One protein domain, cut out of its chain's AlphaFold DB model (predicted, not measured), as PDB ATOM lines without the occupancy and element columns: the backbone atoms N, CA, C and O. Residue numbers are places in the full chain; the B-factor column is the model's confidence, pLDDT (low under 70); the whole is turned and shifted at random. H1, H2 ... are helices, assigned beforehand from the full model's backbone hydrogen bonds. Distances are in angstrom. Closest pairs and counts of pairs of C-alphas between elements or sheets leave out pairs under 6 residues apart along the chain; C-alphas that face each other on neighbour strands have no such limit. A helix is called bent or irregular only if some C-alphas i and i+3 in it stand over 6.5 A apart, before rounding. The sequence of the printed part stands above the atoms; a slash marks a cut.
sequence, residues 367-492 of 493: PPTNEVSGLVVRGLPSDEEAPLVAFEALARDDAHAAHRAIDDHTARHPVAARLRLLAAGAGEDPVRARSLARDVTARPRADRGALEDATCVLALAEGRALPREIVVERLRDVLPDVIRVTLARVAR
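AT A GLANCE: This is residues 367 to 492 of the 493 residues of an uncharacterized protein of Sandaracinus amylolyticus (UniProt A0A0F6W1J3). This is a bundle of helices built around H4, which sits in the middle, with H2, H5, H6 and the arm H7a packed round it and the short H3 packed on H2 and H4. The last helix, H7, bends sharply, and its second arm, H7b, packs on H2, while the short H1 lies out to one side near H2 and H3. The printed part has 126 residues with seven named helices, H1 to H7 in order, and no named strand; the class is all helix. It is compact, with a radius of gyration of the C-alphas of 13.7 A and spans of 36 by 33 by 23 A.

IN THESE COORDINATES: Start at Pro 367 and read on to C-alpha 374 at (376.762, -38.397, 59.265), where H1 begins, residues 374 to 378. Next come H2, residues 386 to 395, 14.0 A long, and H3, residues 399 to 405. Find C-alpha 414 at (396.140, -37.405, 70.634); from there H4 runs to residue 426, 18.4 A. H5, residues 430 to 441, and H6, residues 448 to 459, are each 16.3 A long. H7, residues 468 to 490, was assigned as one helix by its hydrogen bonds but is bent: C-alphas 477 and 480 are 7.1 A apart. Its arms are H7a, residues 468 to 477, 14.4 A, and H7b, residues 480 to 490, 15.8 A, ending at C-alpha 490 at (379.222, -34.994, 77.491).

HOW THE PARTS SIT: Begin at H4, the hub, which touches five other helices. Its closest C-alphas to H6 are those of Arg 418 and Ala 450, 5.5 A, at a shallow tilt of 16 degrees, the same way. H4 touches H7a at Leu 422 and Val 471, C-alphas 6.5 A apart, opposite ways at 8 degrees. With residues 421 to 425 alone H4 touches H5, closest at C-alphas 424 and 433, 4.8 A. H5 and H6 form a hairpin, closest at C-alphas 437 and 454, 4.3 A. H2 and H3 form another, closest at C-alphas 390 and 402, 4.0 A. H7b touches H2 at C-alphas 482 and 388, 6.6 A apart. H1 is close to but not clearly touching H2 and H3, and is apart from H4. In each helix and arm, every O i to N i+4 pair is within hydrogen-bond range.

THE WHOLE: The two C-alphas farthest apart, those of Asn 370 and Pro 444, are 43.3 A apart. The printed part has no cut, and no link is long. Mean pLDDT of the printed part is 88.0; residues 367 to 378 are under 70.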
ATOM      1  N   PRO A 367     378.783 -52.454  57.480       47.78
ATOM      2  CA  PRO A 367     377.331 -52.390  57.546       47.78
ATOM      3  C   PRO A 367     376.797 -52.028  56.149       47.78
ATOM      4  O   PRO A 367     377.500 -51.344  55.398       47.78
ATOM      5  N   PRO A 368     375.589 -52.482  55.765       46.91
ATOM      6  CA  PRO A 368     375.010 -52.124  54.476       46.91
ATOM      7  C   PRO A 368     375.036 -50.598  54.294       46.91
ATOM      8  O   PRO A 368     374.562 -49.848  55.146       46.91
ATOM      9  N   THR A 369     375.611 -50.159  53.175       49.53
ATOM     10  CA  THR A 369     375.989 -48.778  52.819       49.53
ATOM     11  C   THR A 369     374.818 -47.804  52.636       49.53
ATOM     12  O   THR A 369     375.023 -46.672  52.210       49.53
ATOM     13  N   ASN A 370     373.590 -48.199  52.980       46.69
ATOM     14  CA  ASN A 370     372.406 -47.353  52.817       46.69
ATOM     15  C   ASN A 370     372.282 -46.265  53.903       46.69
ATOM     16  O   ASN A 370     371.494 -45.338  53.739       46.69
ATOM     17  N   GLU A 371     373.051 -46.341  54.996       49.91
ATOM     18  CA  GLU A 371     373.179 -45.233  55.947       49.91
ATOM     19  C   GLU A 371     374.297 -44.289  55.493       49.91
ATOM     20  O   GLU A 371     375.487 -44.580  55.636       49.91
ATOM     21  N   VAL A 372     373.902 -43.143  54.941       50.44
ATOM     22  CA  VAL A 372     374.827 -42.080  54.543       50.44
ATOM     23  C   VAL A 372     375.633 -41.622  55.769       50.44
ATOM     24  O   VAL A 372     375.057 -41.334  56.820       50.44
ATOM     25  N   SER A 373     376.966 -41.557  55.644       51.81
ATOM     26  CA  SER A 373     377.869 -41.051  56.689       51.81
ATOM     27  C   SER A 373     377.346 -39.724  57.257       51.81
ATOM     28  O   SER A 373     376.962 -38.834  56.496       51.81
ATOM     29  N   GLY A 374     377.333 -39.572  58.588       51.72
ATOM     30  CA  GLY A 374     376.762 -38.397  59.265       51.72
ATOM     31  C   GLY A 374     377.335 -37.057  58.781       51.72
ATOM     32  O   GLY A 374     376.641 -36.045  58.827       51.72
ATOM     33  N   LEU A 375     378.551 -37.072  58.227       51.69
ATOM     34  CA  LEU A 375     379.219 -35.936  57.583       51.69
ATOM     35  C   LEU A 375     378.537 -35.453  56.297       51.69
ATOM     36  O   LEU A 375     378.515 -34.256  56.026       51.69
ATOM     37  N   VAL A 376     377.958 -36.361  55.511       52.81
ATOM     38  CA  VAL A 376     377.232 -36.008  54.280       52.81
ATOM     39  C   VAL A 376     375.887 -35.357  54.618       52.81
ATOM     40  O   VAL A 376     375.380 -34.554  53.845       52.81
ATOM     41  N   VAL A 377     375.323 -35.675  55.789       52.62
ATOM     42  CA  VAL A 377     373.996 -35.206  56.212       52.62
ATOM     43  C   VAL A 377     374.059 -33.948  57.094       52.62
ATOM     44  O   VAL A 377     373.139 -33.137  57.035       52.62
ATOM     45  N   ARG A 378     375.105 -33.760  57.917       57.53
ATOM     46  CA  ARG A 378     375.136 -32.728  58.982       57.53
ATOM     47  C   ARG A 378     376.187 -31.616  58.832       57.53
ATOM     48  O   ARG A 378     376.131 -30.664  59.602       57.53
ATOM     49  N   GLY A 379     377.103 -31.688  57.863       70.19
ATOM     50  CA  GLY A 379     378.209 -30.724  57.725       70.19
ATOM     51  C   GLY A 379     379.454 -31.096  58.546       70.19
ATOM     52  O   GLY A 379     379.587 -32.237  58.990       70.19
ATOM     53  N   LEU A 380     380.395 -30.151  58.698       78.81
ATOM     54  CA  LEU A 380     381.622 -30.358  59.483       78.81
ATOM     55  C   LEU A 380     381.272 -30.573  60.970       78.81
ATOM     56  O   LEU A 380     380.504 -29.780  61.519       78.81
ATOM     57  N   PRO A 381     381.804 -31.625  61.624       86.25
ATOM     58  CA  PRO A 381     381.581 -31.848  63.049       86.25
ATOM     59  C   PRO A 381     382.244 -30.749  63.889       86.25
ATOM     60  O   PRO A 381     383.185 -30.100  63.437       86.25
ATOM     61  N   SER A 382     381.786 -30.569  65.131       88.19
ATOM     62  CA  SER A 382     382.547 -29.774  66.101       88.19
ATOM     63  C   SER A 382     383.862 -30.471  66.457       88.19
ATOM     64  O   SER A 382     383.943 -31.699  66.386       88.19
ATOM     65  N   ASP A 383     384.857 -29.715  66.925       87.38
ATOM     66  CA  ASP A 383     386.163 -30.243  67.357       87.38
ATOM     67  C   ASP A 383     386.026 -31.394  68.368       87.38
ATOM     68  O   ASP A 383     386.806 -32.346  68.379       87.38
ATOM     69  N   GLU A 384     384.991 -31.344  69.208       86.25
ATOM     70  CA  GLU A 384     384.715 -32.379  70.201       86.25
ATOM     71  C   GLU A 384     383.992 -33.609  69.622       86.25
ATOM     72  O   GLU A 384     384.134 -34.707  70.155       86.25
ATOM     73  N   GLU A 385     383.200 -33.458  68.551       90.25
ATOM     74  CA  GLU A 385     382.520 -34.574  67.866       90.25
ATOM     75  C   GLU A 385     383.400 -35.233  66.792       90.25
ATOM     76  O   GLU A 385     383.186 -36.391  66.425       90.25
ATOM     77  N   ALA A 386     384.413 -34.522  66.303       93.12
ATOM     78  CA  ALA A 386     385.291 -34.959  65.228       93.12
ATOM     79  C   ALA A 386     385.903 -36.362  65.437       93.12
ATOM     80  O   ALA A 386     385.842 -37.157  64.494       93.12
ATOM     81  N   PRO A 387     386.414 -36.756  66.627       95.19
ATOM     82  CA  PRO A 387     386.931 -38.113  66.840       95.19
ATOM     83  C   PRO A 387     385.870 -39.210  66.677       95.19
ATOM     84  O   PRO A 387     386.146 -40.247  66.080       95.19
ATOM     85  N   LEU A 388     384.648 -38.977  67.169       94.94
ATOM     86  CA  LEU A 388     383.530 -39.914  67.034       94.94
ATOM     87  C   LEU A 388     383.164 -40.105  65.558       94.94
ATOM     88  O   LEU A 388     383.068 -41.233  65.075       94.94
ATOM     89  N   VAL A 389     383.013 -38.998  64.829       94.31
ATOM     90  CA  VAL A 389     382.646 -39.008  63.406       94.31
ATOM     91  C   VAL A 389     383.748 -39.625  62.543       94.31
ATOM     92  O   VAL A 389     383.453 -40.405  61.639       94.31
ATOM     93  N   ALA A 390     385.019 -39.342  62.837       95.25
ATOM     94  CA  ALA A 390     386.142 -39.950  62.134       95.25
ATOM     95  C   ALA A 390     386.222 -41.463  62.368       95.25
ATOM     96  O   ALA A 390     386.408 -42.223  61.418       95.25
ATOM     97  N   PHE A 391     386.033 -41.911  63.613       96.38
ATOM     98  CA  PHE A 391     385.983 -43.334  63.947       96.38
ATOM     99  C   PHE A 391     384.855 -44.048  63.190       96.38
ATOM    100  O   PHE A 391     385.068 -45.092  62.578       96.38
ATOM    101  N   GLU A 392     383.661 -43.459  63.187       94.69
ATOM    102  CA  GLU A 392     382.492 -43.949  62.460       94.69
ATOM    103  C   GLU A 392     382.711 -44.043  60.945       94.69
ATOM    104  O   GLU A 392     382.263 -45.004  60.314       94.69
ATOM    105  N   ALA A 393     383.365 -43.044  60.353       93.25
ATOM    106  CA  ALA A 393     383.686 -43.028  58.934       93.25
ATOM    107  C   ALA A 393     384.710 -44.123  58.590       93.25
ATOM    108  O   ALA A 393     384.460 -44.935  57.700       93.25
ATOM    109  N   LEU A 394     385.790 -44.256  59.369       94.38
ATOM    110  CA  LEU A 394     386.767 -45.334  59.179       94.38
ATOM    111  C   LEU A 394     386.154 -46.721  59.400       94.38
ATOM    112  O   LEU A 394     386.468 -47.658  58.667       94.38
ATOM    113  N   ALA A 395     385.231 -46.882  60.350       92.19
ATOM    114  CA  ALA A 395     384.518 -48.143  60.553       92.19
ATOM    115  C   ALA A 395     383.644 -48.545  59.349       92.19
ATOM    116  O   ALA A 395     383.423 -49.740  59.133       92.19
ATOM    117  N   ARG A 396     383.210 -47.570  58.540       90.31
ATOM    118  CA  ARG A 396     382.485 -47.755  57.270       90.31
ATOM    119  C   ARG A 396     383.384 -47.743  56.029       90.31
ATOM    120  O   ARG A 396     382.861 -47.784  54.925       90.31
ATOM    121  N   ASP A 397     384.700 -47.721  56.222       91.25
ATOM    122  CA  ASP A 397     385.696 -47.663  55.145       91.25
ATOM    123  C   ASP A 397     385.681 -46.362  54.320       91.25
ATOM    124  O   ASP A 397     386.075 -46.329  53.163       91.25
ATOM    125  N   ASP A 398     385.254 -45.256  54.937       92.56
ATOM    126  CA  ASP A 398     385.245 -43.920  54.337       92.56
ATOM    127  C   ASP A 398     386.409 -43.078  54.890       92.56
ATOM    128  O   ASP A 398     386.254 -42.225  55.773       92.56
ATOM    129  N   ALA A 399     387.617 -43.357  54.389       93.69
ATOM    130  CA  ALA A 399     388.841 -42.659  54.791       93.69
ATOM    131  C   ALA A 399     388.791 -41.152  54.476       93.69
ATOM    132  O   ALA A 399     389.303 -40.334  55.244       93.69
ATOM    133  N   HIS A 400     388.123 -40.767  53.385       92.19
ATOM    134  CA  HIS A 400     387.991 -39.368  52.977       92.19
ATOM    135  C   HIS A 400     387.119 -38.565  53.946       92.19
ATOM    136  O   HIS A 400     387.517 -37.485  54.391       92.19
ATOM    137  N   ALA A 401     385.946 -39.083  54.324       91.56
ATOM    138  CA  ALA A 401     385.116 -38.433  55.335       91.56
ATOM    139  C   ALA A 401     385.830 -38.375  56.688       91.56
ATOM    140  O   ALA A 401     385.815 -37.327  57.330       91.56
ATOM    141  N   ALA A 402     386.513 -39.450  57.091       93.31
ATOM    142  CA  ALA A 402     387.267 -39.465  58.340       93.31
ATOM    143  C   ALA A 402     388.365 -38.398  58.386       93.31
ATOM    144  O   ALA A 402     388.526 -37.711  59.393       93.31
ATOM    145  N   HIS A 403     389.088 -38.222  57.281       91.44
ATOM    146  CA  HIS A 403     390.128 -37.206  57.174       91.44
ATOM    147  C   HIS A 403     389.553 -35.786  57.210       91.44
ATOM    148  O   HIS A 403     390.092 -34.924  57.896       91.44
ATOM    149  N   ARG A 404     388.422 -35.542  56.531       91.25
ATOM    150  CA  ARG A 404     387.725 -34.243  56.580       91.25
ATOM    151  C   ARG A 404     387.115 -33.926  57.943       91.25
ATOM    152  O   ARG A 404     386.934 -32.753  58.247       91.25
ATOM    153  N   ALA A 405     386.796 -34.942  58.742       92.19
ATOM    154  CA  ALA A 405     386.278 -34.754  60.092       92.19
ATOM    155  C   ALA A 405     387.300 -34.088  61.027       92.19
ATOM    156  O   ALA A 405     386.890 -33.454  61.990       92.19
ATOM    157  N   ILE A 406     388.607 -34.255  60.776       92.44
ATOM    158  CA  ILE A 406     389.678 -33.847  61.694       92.44
ATOM    159  C   ILE A 406     390.568 -32.788  61.041       92.44
ATOM    160  O   ILE A 406     391.500 -33.092  60.290       92.44
ATOM    161  N   ASP A 407     390.332 -31.530  61.395       89.56
ATOM    162  CA  ASP A 407     391.172 -30.413  60.972       89.56
ATOM    163  C   ASP A 407     392.507 -30.335  61.749       89.56
ATOM    164  O   ASP A 407     392.843 -31.196  62.570       89.56
ATOM    165  N   ASP A 408     393.338 -29.333  61.441       87.94
ATOM    166  CA  ASP A 408     394.655 -29.157  62.078       87.94
ATOM    167  C   ASP A 408     394.561 -28.753  63.555       87.94
ATOM    168  O   ASP A 408     395.477 -29.041  64.333       87.94
ATOM    169  N   HIS A 409     393.470 -28.095  63.956       87.75
ATOM    170  CA  HIS A 409     393.242 -27.727  65.346       87.75
ATOM    171  C   HIS A 409     392.906 -28.968  66.177       87.75
ATOM    172  O   HIS A 409     393.593 -29.273  67.156       87.75
ATOM    173  N   THR A 410     391.923 -29.740  65.720       87.31
ATOM    174  CA  THR A 410     391.457 -30.981  66.338       87.31
ATOM    175  C   THR A 410     392.572 -32.022  66.400       87.31
ATOM    176  O   THR A 410     392.731 -32.703  67.414       87.31
ATOM    177  N   ALA A 411     393.424 -32.103  65.370       85.94
ATOM    178  CA  ALA A 411     394.573 -33.012  65.325       85.94
ATOM    179  C   ALA A 411     395.637 -32.761  66.415       85.94
ATOM    180  O   ALA A 411     396.573 -33.550  66.549       85.94
ATOM    181  N   ARG A 412     395.519 -31.695  67.220       87.06
ATOM    182  CA  ARG A 412     396.334 -31.510  68.433       87.06
ATOM    183  C   ARG A 412     395.944 -32.482  69.545       87.06
ATOM    184  O   ARG A 412     396.778 -32.793  70.394       87.06
ATOM    185  N   HIS A 413     394.705 -32.976  69.542       91.25
ATOM    186  CA  HIS A 413     394.262 -34.003  70.474       91.25
ATOM    187  C   HIS A 413     394.845 -35.373  70.069       91.25
ATOM    188  O   HIS A 413     394.686 -35.766  68.910       91.25
ATOM    189  N   PRO A 414     395.463 -36.150  70.984       92.62
ATOM    190  CA  PRO A 414     396.140 -37.405  70.634       92.62
ATOM    191  C   PRO A 414     395.261 -38.396  69.862       92.62
ATOM    192  O   PRO A 414     395.669 -38.912  68.826       92.62
ATOM    193  N   VAL A 415     394.018 -38.597  70.310       94.94
ATOM    194  CA  VAL A 415     393.053 -39.505  69.658       94.94
ATOM    195  C   VAL A 415     392.718 -39.058  68.237       94.94
ATOM    196  O   VAL A 415     392.672 -39.873  67.321       94.94
ATOM    197  N   ALA A 416     392.530 -37.754  68.033       94.81
ATOM    198  CA  ALA A 416     392.241 -37.208  66.717       94.81
ATOM    199  C   ALA A 416     393.460 -37.316  65.791       94.81
ATOM    200  O   ALA A 416     393.322 -37.677  64.627       94.81
ATOM    201  N   ALA A 417     394.670 -37.083  66.312       93.88
ATOM    202  CA  ALA A 417     395.907 -37.270  65.559       93.88
ATOM    203  C   ALA A 417     396.051 -38.714  65.051       93.88
ATOM    204  O   ALA A 417     396.380 -38.922  63.884       93.88
ATOM    205  N   ARG A 418     395.755 -39.701  65.911       96.44
ATOM    206  CA  ARG A 418     395.750 -41.127  65.552       96.44
ATOM    207  C   ARG A 418     394.732 -41.435  64.458       96.44
ATOM    208  O   ARG A 418     395.097 -41.966  63.415       96.44
ATOM    209  N   LEU A 419     393.471 -41.041  64.650       97.00
ATOM    210  CA  LEU A 419     392.406 -41.270  63.664       97.00
ATOM    211  C   LEU A 419     392.706 -40.598  62.320       97.00
ATOM    212  O   LEU A 419     392.469 -41.193  61.273       97.00
ATOM    213  N   ARG A 420     393.292 -39.397  62.332       95.50
ATOM    214  CA  ARG A 420     393.719 -38.699  61.117       95.50
ATOM    215  C   ARG A 420     394.879 -39.401  60.417       95.50
ATOM    216  O   ARG A 420     394.883 -39.474  59.193       95.50
ATOM    217  N   LEU A 421     395.849 -39.930  61.165       96.44
ATOM    218  CA  LEU A 421     396.929 -40.736  60.594       96.44
ATOM    219  C   LEU A 421     396.383 -42.020  59.953       96.44
ATOM    220  O   LEU A 421     396.775 -42.344  58.834       96.44
ATOM    221  N   LEU A 422     395.451 -42.710  60.616       96.75
ATOM    222  CA  LEU A 422     394.787 -43.895  60.064       96.75
ATOM    223  C   LEU A 422     393.962 -43.557  58.817       96.75
ATOM    224  O   LEU A 422     394.027 -44.292  57.838       96.75
ATOM    225  N   ALA A 423     393.242 -42.432  58.818       96.12
ATOM    226  CA  ALA A 423     392.488 -41.962  57.658       96.12
ATOM    227  C   ALA A 423     393.391 -41.612  56.474       96.12
ATOM    228  O   ALA A 423     393.130 -42.051  55.359       96.12
ATOM    229  N   ALA A 424     394.491 -40.893  56.713       95.25
ATOM    230  CA  ALA A 424     395.474 -40.613  55.674       95.25
ATOM    231  C   ALA A 424     396.111 -41.907  55.145       95.25
ATOM    232  O   ALA A 424     396.252 -42.068  53.938       95.25
ATOM    233  N   GLY A 425     396.464 -42.839  56.037       95.19
ATOM    234  CA  GLY A 425     397.055 -44.123  55.669       95.19
ATOM    235  C   GLY A 425     396.108 -45.035  54.892       95.19
ATOM    236  O   GLY A 425     396.573 -45.765  54.026       95.19
ATOM    237  N   ALA A 426     394.807 -44.993  55.174       94.44
ATOM    238  CA  ALA A 426     393.782 -45.754  54.456       94.44
ATOM    239  C   ALA A 426     393.324 -45.085  53.145       94.44
ATOM    240  O   ALA A 426     392.726 -45.747  52.303       94.44
ATOM    241  N   GLY A 427     393.550 -43.777  52.995       89.81
ATOM    242  CA  GLY A 427     393.087 -42.982  51.858       89.81
ATOM    243  C   GLY A 427     394.027 -42.987  50.649       89.81
ATOM    244  O   GLY A 427     395.029 -43.695  50.596       89.81
ATOM    245  N   GLU A 428     393.706 -42.135  49.673       82.69
ATOM    246  CA  GLU A 428     394.402 -42.046  48.378       82.69
ATOM    247  C   GLU A 428     395.692 -41.197  48.405       82.69
ATOM    248  O   GLU A 428     396.354 -41.060  47.378       82.69
ATOM    249  N   ASP A 429     396.078 -40.630  49.558       89.19
ATOM    250  CA  ASP A 429     397.268 -39.772  49.708       89.19
ATOM    251  C   ASP A 429     398.352 -40.421  50.602       89.19
ATOM    252  O   ASP A 429     398.586 -40.009  51.750       89.19
ATOM    253  N   PRO A 430     399.059 -41.445  50.086       88.56
ATOM    254  CA  PRO A 430     400.099 -42.157  50.828       88.56
ATOM    255  C   PRO A 430     401.317 -41.271  51.134       88.56
ATOM    256  O   PRO A 430     402.049 -41.534  52.092       88.56
ATOM    257  N   VAL A 431     401.546 -40.203  50.361       92.88
ATOM    258  CA  VAL A 431     402.641 -39.250  50.603       92.88
ATOM    259  C   VAL A 431     402.380 -38.482  51.894       92.88
ATOM    260  O   VAL A 431     403.237 -38.446  52.784       92.88
ATOM    261  N   ARG A 432     401.172 -37.928  52.041       92.50
ATOM    262  CA  ARG A 432     400.761 -37.242  53.266       92.50
ATOM    263  C   ARG A 432     400.729 -38.185  54.460       92.50
ATOM    264  O   ARG A 432     401.204 -37.799  55.528       92.50
ATOM    265  N   ALA A 433     400.237 -39.412  54.290       94.56
ATOM    266  CA  ALA A 433     400.245 -40.417  55.352       94.56
ATOM    267  C   ALA A 433     401.662 -40.664  55.894       94.56
ATOM    268  O   ALA A 433     401.885 -40.613  57.105       94.56
ATOM    269  N   ARG A 434     402.644 -40.859  55.004       96.31
ATOM    270  CA  ARG A 434     404.050 -41.062  55.392       96.31
ATOM    271  C   ARG A 434     404.665 -39.821  56.031       96.31
ATOM    272  O   ARG A 434     405.450 -39.969  56.964       96.31
ATOM    273  N   SER A 435     404.311 -38.619  55.572       95.50
ATOM    274  CA  SER A 435     404.732 -37.371  56.227       95.50
ATOM    275  C   SER A 435     404.233 -37.317  57.671       95.50
ATOM    276  O   SER A 435     405.036 -37.168  58.587       95.50
ATOM    277  N   LEU A 436     402.931 -37.542  57.887       94.94
ATOM    278  CA  LEU A 436     402.334 -37.568  59.224       94.94
ATOM    279  C   LEU A 436     402.964 -38.654  60.110       94.94
ATOM    280  O   LEU A 436     403.241 -38.407  61.281       94.94
ATOM    281  N   ALA A 437     403.230 -39.840  59.558       96.56
ATOM    282  CA  ALA A 437     403.881 -40.923  60.289       96.56
ATOM    283  C   ALA A 437     405.304 -40.545  60.738       96.56
ATOM    284  O   ALA A 437     405.661 -40.763  61.896       96.56
ATOM    285  N   ARG A 438     406.102 -39.921  59.857       96.81
ATOM    286  CA  ARG A 438     407.443 -39.417  60.202       96.81
ATOM    287  C   ARG A 438     407.372 -38.360  61.298       96.81
ATOM    288  O   ARG A 438     408.115 -38.462  62.275       96.81
ATOM    289  N   ASP A 439     406.433 -37.424  61.189       95.12
ATOM    290  CA  ASP A 439     406.216 -36.390  62.204       95.12
ATOM    291  C   ASP A 439     405.865 -36.993  63.566       95.12
ATOM    292  O   ASP A 439     406.322 -36.496  64.592       95.12
ATOM    293  N   VAL A 440     405.075 -38.071  63.602       94.94
ATOM    294  CA  VAL A 440     404.772 -38.797  64.843       94.94
ATOM    295  C   VAL A 440     406.027 -39.462  65.408       94.94
ATOM    296  O   VAL A 440     406.318 -39.274  66.587       94.94
ATOM    297  N   THR A 441     406.807 -40.173  64.588       94.69
ATOM    298  CA  THR A 441     408.040 -40.843  65.047       94.69
ATOM    299  C   THR A 441     409.129 -39.876  65.515       94.69
ATOM    300  O   THR A 441     409.938 -40.230  66.366       94.69
ATOM    301  N   ALA A 442     409.137 -38.643  64.999       94.06
ATOM    302  CA  ALA A 442     410.083 -37.608  65.400       94.06
ATOM    303  C   ALA A 442     409.735 -36.955  66.753       94.06
ATOM    304  O   ALA A 442     410.568 -36.253  67.329       94.06
ATOM    305  N   ARG A 443     408.519 -37.157  67.285       92.31
ATOM    306  CA  ARG A 443     408.091 -36.565  68.562       92.31
ATOM    307  C   ARG A 443     408.679 -37.352  69.743       92.31
ATOM    308  O   ARG A 443     408.339 -38.520  69.911       92.31
ATOM    309  N   PRO A 444     409.431 -36.712  70.662       86.38
ATOM    310  CA  PRO A 444     410.064 -37.401  71.797       86.38
ATOM    311  C   PRO A 444     409.098 -38.082  72.779       86.38
ATOM    312  O   PRO A 444     409.512 -38.912  73.581       86.38
ATOM    313  N   ARG A 445     407.821 -37.684  72.777       87.31
ATOM    314  CA  ARG A 445     406.776 -38.174  73.692       87.31
ATOM    315  C   ARG A 445     405.504 -38.560  72.943       87.31
ATOM    316  O   ARG A 445     404.403 -38.295  73.421       87.31
ATOM    317  N   ALA A 446     405.645 -39.107  71.737       87.00
ATOM    318  CA  ALA A 446     404.502 -39.700  71.061       87.00
ATOM    319  C   ALA A 446     403.906 -40.816  71.930       87.00
ATOM    320  O   ALA A 446     404.631 -41.613  72.527       87.00
ATOM    321  N   ASP A 447     402.578 -40.846  72.002       89.56
ATOM    322  CA  ASP A 447     401.852 -41.977  72.563       89.56
ATOM    323  C   ASP A 447     402.226 -43.265  71.803       89.56
ATOM    324  O   ASP A 447     402.485 -43.250  70.595       89.56
ATOM    325  N   ARG A 448     402.252 -44.390  72.522       89.75
ATOM    326  CA  ARG A 448     402.586 -45.697  71.956       89.75
ATOM    327  C   ARG A 448     401.623 -46.095  70.840       89.75
ATOM    328  O   ARG A 448     402.082 -46.621  69.829       89.75
ATOM    329  N   GLY A 449     400.325 -45.843  71.009       91.88
ATOM    330  CA  GLY A 449     399.324 -46.142  69.989       91.88
ATOM    331  C   GLY A 449     399.631 -45.421  68.675       91.88
ATOM    332  O   GLY A 449     399.667 -46.049  67.620       91.88
ATOM    333  N   ALA A 450     399.965 -44.133  68.754       94.00
ATOM    334  CA  ALA A 450     400.382 -43.324  67.613       94.00
ATOM    335  C   ALA A 450     401.693 -43.819  66.970       94.00
ATOM    336  O   ALA A 450     401.808 -43.824  65.744       94.00
ATOM    337  N   LEU A 451     402.678 -44.257  67.764       95.50
ATOM    338  CA  LEU A 451     403.927 -44.838  67.246       95.50
ATOM    339  C   LEU A 451     403.688 -46.149  66.490       95.50
ATOM    340  O   LEU A 451     404.297 -46.383  65.445       95.50
ATOM    341  N   GLU A 452     402.802 -47.002  66.996       94.94
ATOM    342  CA  GLU A 452     402.408 -48.238  66.322       94.94
ATOM    343  C   GLU A 452     401.634 -47.936  65.021       94.94
ATOM    344  O   GLU A 452     401.961 -48.513  63.985       94.94
ATOM    345  N   ASP A 453     400.705 -46.969  65.032       96.88
ATOM    346  CA  ASP A 453     399.985 -46.510  63.829       96.88
ATOM    347  C   ASP A 453     400.968 -45.985  62.758       96.88
ATOM    348  O   ASP A 453     400.876 -46.334  61.579       96.88
ATOM    349  N   ALA A 454     401.962 -45.190  63.170       97.25
ATOM    350  CA  ALA A 454     403.005 -44.674  62.284       97.25
ATOM    351  C   ALA A 454     403.910 -45.787  61.744       97.25
ATOM    352  O   ALA A 454     404.278 -45.769  60.571       97.25
ATOM    353  N   THR A 455     404.229 -46.785  62.571       97.50
ATOM    354  CA  THR A 455     405.019 -47.950  62.161       97.50
ATOM    355  C   THR A 455     404.297 -48.747  61.075       97.50
ATOM    356  O   THR A 455     404.934 -49.140  60.099       97.50
ATOM    357  N   CYS A 456     402.976 -48.931  61.188       96.94
ATOM    358  CA  CYS A 456     402.172 -49.550  60.135       96.94
ATOM    359  C   CYS A 456     402.279 -48.775  58.813       96.94
ATOM    360  O   CYS A 456     402.603 -49.357  57.783       96.94
ATOM    361  N   VAL A 457     402.091 -47.452  58.832       96.94
ATOM    362  CA  VAL A 457     402.190 -46.621  57.615       96.94
ATOM    363  C   VAL A 457     403.595 -46.665  56.999       96.94
ATOM    364  O   VAL A 457     403.748 -46.740  55.779       96.94
ATOM    365  N   LEU A 458     404.644 -46.630  57.826       96.81
ATOM    366  CA  LEU A 458     406.031 -46.631  57.352       96.81
ATOM    367  C   LEU A 458     406.484 -47.994  56.813       96.81
ATOM    368  O   LEU A 458     407.367 -48.023  55.954       96.81
ATOM    369  N   ALA A 459     405.873 -49.091  57.267       95.75
ATOM    370  CA  ALA A 459     406.166 -50.448  56.806       95.75
ATOM    371  C   ALA A 459     405.675 -50.741  55.375       95.75
ATOM    372  O   ALA A 459     406.109 -51.728  54.780       95.75
ATOM    373  N   LEU A 460     404.786 -49.906  54.825       93.31
ATOM    374  CA  LEU A 460     404.287 -50.031  53.456       93.31
ATOM    375  C   LEU A 460     405.309 -49.543  52.421       93.31
ATOM    376  O   LEU A 460     406.085 -48.613  52.670       93.31
ATOM    377  N   ALA A 461     405.246 -50.139  51.228       90.44
ATOM    378  CA  ALA A 461     405.903 -49.610  50.038       90.44
ATOM    379  C   ALA A 461     405.354 -48.215  49.681       90.44
ATOM    380  O   ALA A 461     404.217 -47.871  50.017       90.44
ATOM    381  N   GLU A 462     406.160 -47.402  48.998       86.94
ATOM    382  CA  GLU A 462     405.730 -46.071  48.565       86.94
ATOM    383  C   GLU A 462     404.514 -46.164  47.635       86.94
ATOM    384  O   GLU A 462     404.464 -47.008  46.745       86.94
ATOM    385  N   GLY A 463     403.515 -45.312  47.869       88.50
ATOM    386  CA  GLY A 463     402.287 -45.294  47.071       88.50
ATOM    387  C   GLY A 463     401.202 -46.287  47.502       88.50
ATOM    388  O   GLY A 463     400.108 -46.232  46.948       88.50
ATOM    389  N   ARG A 464     401.450 -47.171  48.480       92.81
ATOM    390  CA  ARG A 464     400.443 -48.138  48.950       92.81
ATOM    391  C   ARG A 464     399.670 -47.611  50.162       92.81
ATOM    392  O   ARG A 464     400.272 -47.064  51.084       92.81
ATOM    393  N   ALA A 465     398.353 -47.812  50.158       94.12
ATOM    394  CA  ALA A 465     397.481 -47.556  51.302       94.12
ATOM    395  C   ALA A 465     397.542 -48.705  52.328       94.12
ATOM    396  O   ALA A 465     397.953 -49.824  52.012       94.12
ATOM    397  N   LEU A 466     397.136 -48.430  53.567       94.94
ATOM    398  CA  LEU A 466     397.004 -49.432  54.620       94.94
ATOM    399  C   LEU A 466     395.946 -50.470  54.232       94.94
ATOM    400  O   LEU A 466     394.807 -50.088  53.956       94.94
ATOM    401  N   PRO A 467     396.272 -51.774  54.297       93.38
ATOM    402  CA  PRO A 467     395.276 -52.826  54.179       93.38
ATOM    403  C   PRO A 467     394.135 -52.614  55.173       93.38
ATOM    404  O   PRO A 467     394.372 -52.276  56.342       93.38
ATOM    405  N   ARG A 468     392.898 -52.878  54.737       91.06
ATOM    406  CA  ARG A 468     391.689 -52.709  55.562       91.06
ATOM    407  C   ARG A 468     391.810 -53.396  56.915       91.06
ATOM    408  O   ARG A 468     391.371 -52.870  57.934       91.06
ATOM    409  N   GLU A 469     392.413 -54.575  56.923       89.75
ATOM    410  CA  GLU A 469     392.653 -55.338  58.136       89.75
ATOM    411  C   GLU A 469     393.458 -54.555  59.180       89.75
ATOM    412  O   GLU A 469     393.076 -54.529  60.351       89.75
ATOM    413  N   ILE A 470     394.534 -53.885  58.759       93.75
ATOM    414  CA  ILE A 470     395.368 -53.087  59.658       93.75
ATOM    415  C   ILE A 470     394.565 -51.900  60.177       93.75
ATOM    416  O   ILE A 470     394.569 -51.647  61.377       93.75
ATOM    417  N   VAL A 471     393.799 -51.226  59.316       93.81
ATOM    418  CA  VAL A 471     392.903 -50.140  59.744       93.81
ATOM    419  C   VAL A 471     391.934 -50.634  60.822       93.81
ATOM    420  O   VAL A 471     391.811 -50.005  61.869       93.81
ATOM    421  N   VAL A 472     391.291 -51.788  60.622       91.56
ATOM    422  CA  VAL A 472     390.371 -52.393  61.600       91.56
ATOM    423  C   VAL A 472     391.080 -52.746  62.912       91.56
ATOM    424  O   VAL A 472     390.539 -52.467  63.983       91.56
ATOM    425  N   GLU A 473     392.275 -53.338  62.856       90.94
ATOM    426  CA  GLU A 473     393.080 -53.648  64.044       90.94
ATOM    427  C   GLU A 473     393.388 -52.378  64.845       90.94
ATOM    428  O   GLU A 473     393.125 -52.326  66.049       90.94
ATOM    429  N   ARG A 474     393.875 -51.329  64.174       94.25
ATOM    430  CA  ARG A 474     394.236 -50.059  64.818       94.25
ATOM    431  C   ARG A 474     393.017 -49.284  65.322       94.25
ATOM    432  O   ARG A 474     393.085 -48.654  66.374       94.25
ATOM    433  N   LEU A 475     391.869 -49.386  64.648       94.69
ATOM    434  CA  LEU A 475     390.608 -48.828  65.145       94.69
ATOM    435  C   LEU A 475     390.144 -49.513  66.435       94.69
ATOM    436  O   LEU A 475     389.680 -48.850  67.357       94.69
ATOM    437  N   ARG A 476     390.277 -50.839  66.543       91.00
ATOM    438  CA  ARG A 476     389.945 -51.538  67.795       91.00
ATOM    439  C   ARG A 476     390.845 -51.087  68.947       91.00
ATOM    440  O   ARG A 476     390.358 -50.977  70.067       91.00
ATOM    441  N   ASP A 477     392.114 -50.798  68.662       91.19
ATOM    442  CA  ASP A 477     393.076 -50.291  69.647       91.19
ATOM    443  C   ASP A 477     392.745 -48.868  70.133       91.19
ATOM    444  O   ASP A 477     392.833 -48.596  71.325       91.19
ATOM    445  N   VAL A 478     392.301 -47.969  69.246       94.50
ATOM    446  CA  VAL A 478     391.955 -46.583  69.627       94.50
ATOM    447  C   VAL A 478     390.557 -46.446  70.252       94.50
ATOM    448  O   VAL A 478     390.260 -45.432  70.885       94.50
ATOM    449  N   LEU A 479     389.682 -47.451  70.112       93.00
ATOM    450  CA  LEU A 479     388.297 -47.405  70.599       93.00
ATOM    451  C   LEU A 479     388.169 -46.991  72.082       93.00
ATOM    452  O   LEU A 479     387.358 -46.103  72.351       93.00
ATOM    453  N   PRO A 480     388.938 -47.541  73.047       90.94
ATOM    454  CA  PRO A 480     388.862 -47.105  74.441       90.94
ATOM    455  C   PRO A 480     389.098 -45.603  74.613       90.94
ATOM    456  O   PRO A 480     388.404 -44.955  75.392       90.94
ATOM    457  N   ASP A 481     390.026 -45.021  73.854       92.88
ATOM    458  CA  ASP A 481     390.312 -43.591  73.925       92.88
ATOM    459  C   ASP A 481     389.179 -42.753  73.329       92.88
ATOM    460  O   ASP A 481     388.825 -41.709  73.879       92.88
ATOM    461  N   VAL A 482     388.560 -43.232  72.244       95.06
ATOM    462  CA  VAL A 482     387.386 -42.587  71.643       95.06
ATOM    463  C   VAL A 482     386.203 -42.590  72.614       95.06
ATOM    464  O   VAL A 482     385.533 -41.566  72.744       95.06
ATOM    465  N   ILE A 483     385.976 -43.688  73.348       94.25
ATOM    466  CA  ILE A 483     384.943 -43.753  74.398       94.25
ATOM    467  C   ILE A 483     385.200 -42.670  75.449       94.25
ATOM    468  O   ILE A 483     384.304 -41.884  75.744       94.25
ATOM    469  N   ARG A 484     386.428 -42.584  75.977       92.31
ATOM    470  CA  ARG A 484     386.781 -41.614  77.025       92.31
ATOM    471  C   ARG A 484     386.581 -40.170  76.577       92.31
ATOM    472  O   ARG A 484     385.959 -39.393  77.293       92.31
ATOM    473  N   VAL A 485     387.044 -39.816  75.376       92.00
ATOM    474  CA  VAL A 485     386.844 -38.470  74.806       92.00
ATOM    475  C   VAL A 485     385.357 -38.162  74.631       92.00
ATOM    476  O   VAL A 485     384.912 -37.066  74.968       92.00
ATOM    477  N   THR A 486     384.584 -39.142  74.163       91.94
ATOM    478  CA  THR A 486     383.139 -39.006  73.956       91.94
ATOM    479  C   THR A 486     382.404 -38.761  75.274       91.94
ATOM    480  O   THR A 486     381.586 -37.847  75.356       91.94
ATOM    481  N   LEU A 487     382.729 -39.510  76.331       91.19
ATOM    482  CA  LEU A 487     382.128 -39.325  77.655       91.19
ATOM    483  C   LEU A 487     382.562 -38.005  78.304       91.19
ATOM    484  O   LEU A 487     381.722 -37.256  78.798       91.19
ATOM    485  N   ALA A 488     383.853 -37.667  78.238       89.38
ATOM    486  CA  ALA A 488     384.395 -36.428  78.800       89.38
ATOM    487  C   ALA A 488     383.838 -35.168  78.119       89.38
ATOM    488  O   ALA A 488     383.761 -34.104  78.734       89.38
ATOM    489  N   ARG A 489     383.455 -35.264  76.841       87.12
ATOM    490  CA  ARG A 489     382.705 -34.217  76.140       87.12
ATOM    491  C   ARG A 489     381.344 -34.002  76.786       87.12
ATOM    492  O   ARG A 489     381.007 -32.884  77.154       87.12
ATOM    493  N   VAL A 490     380.580 -35.078  76.946       84.62
ATOM    494  CA  VAL A 490     379.222 -34.994  77.491       84.62
ATOM    495  C   VAL A 490     379.235 -34.605  78.968       84.62
ATOM    496  O   VAL A 490     378.299 -33.981  79.436       84.62
ATOM    497  N   ALA A 491     380.312 -34.891  79.700       79.88
ATOM    498  CA  ALA A 491     380.447 -34.459  81.085       79.88
ATOM    499  C   ALA A 491     380.660 -32.944  81.277       79.88
ATOM    500  O   ALA A 491     380.446 -32.443  82.380       79.88
ATOM    501  N   ARG A 492     381.106 -32.226  80.237       80.25
ATOM    502  CA  ARG A 492     381.444 -30.792  80.293       80.25
ATOM    503  C   ARG A 492     380.349 -29.864  79.764       80.25
ATOM    504  O   ARG A 492     380.434 -28.665  80.023       80.25
TER     505      ARG A 492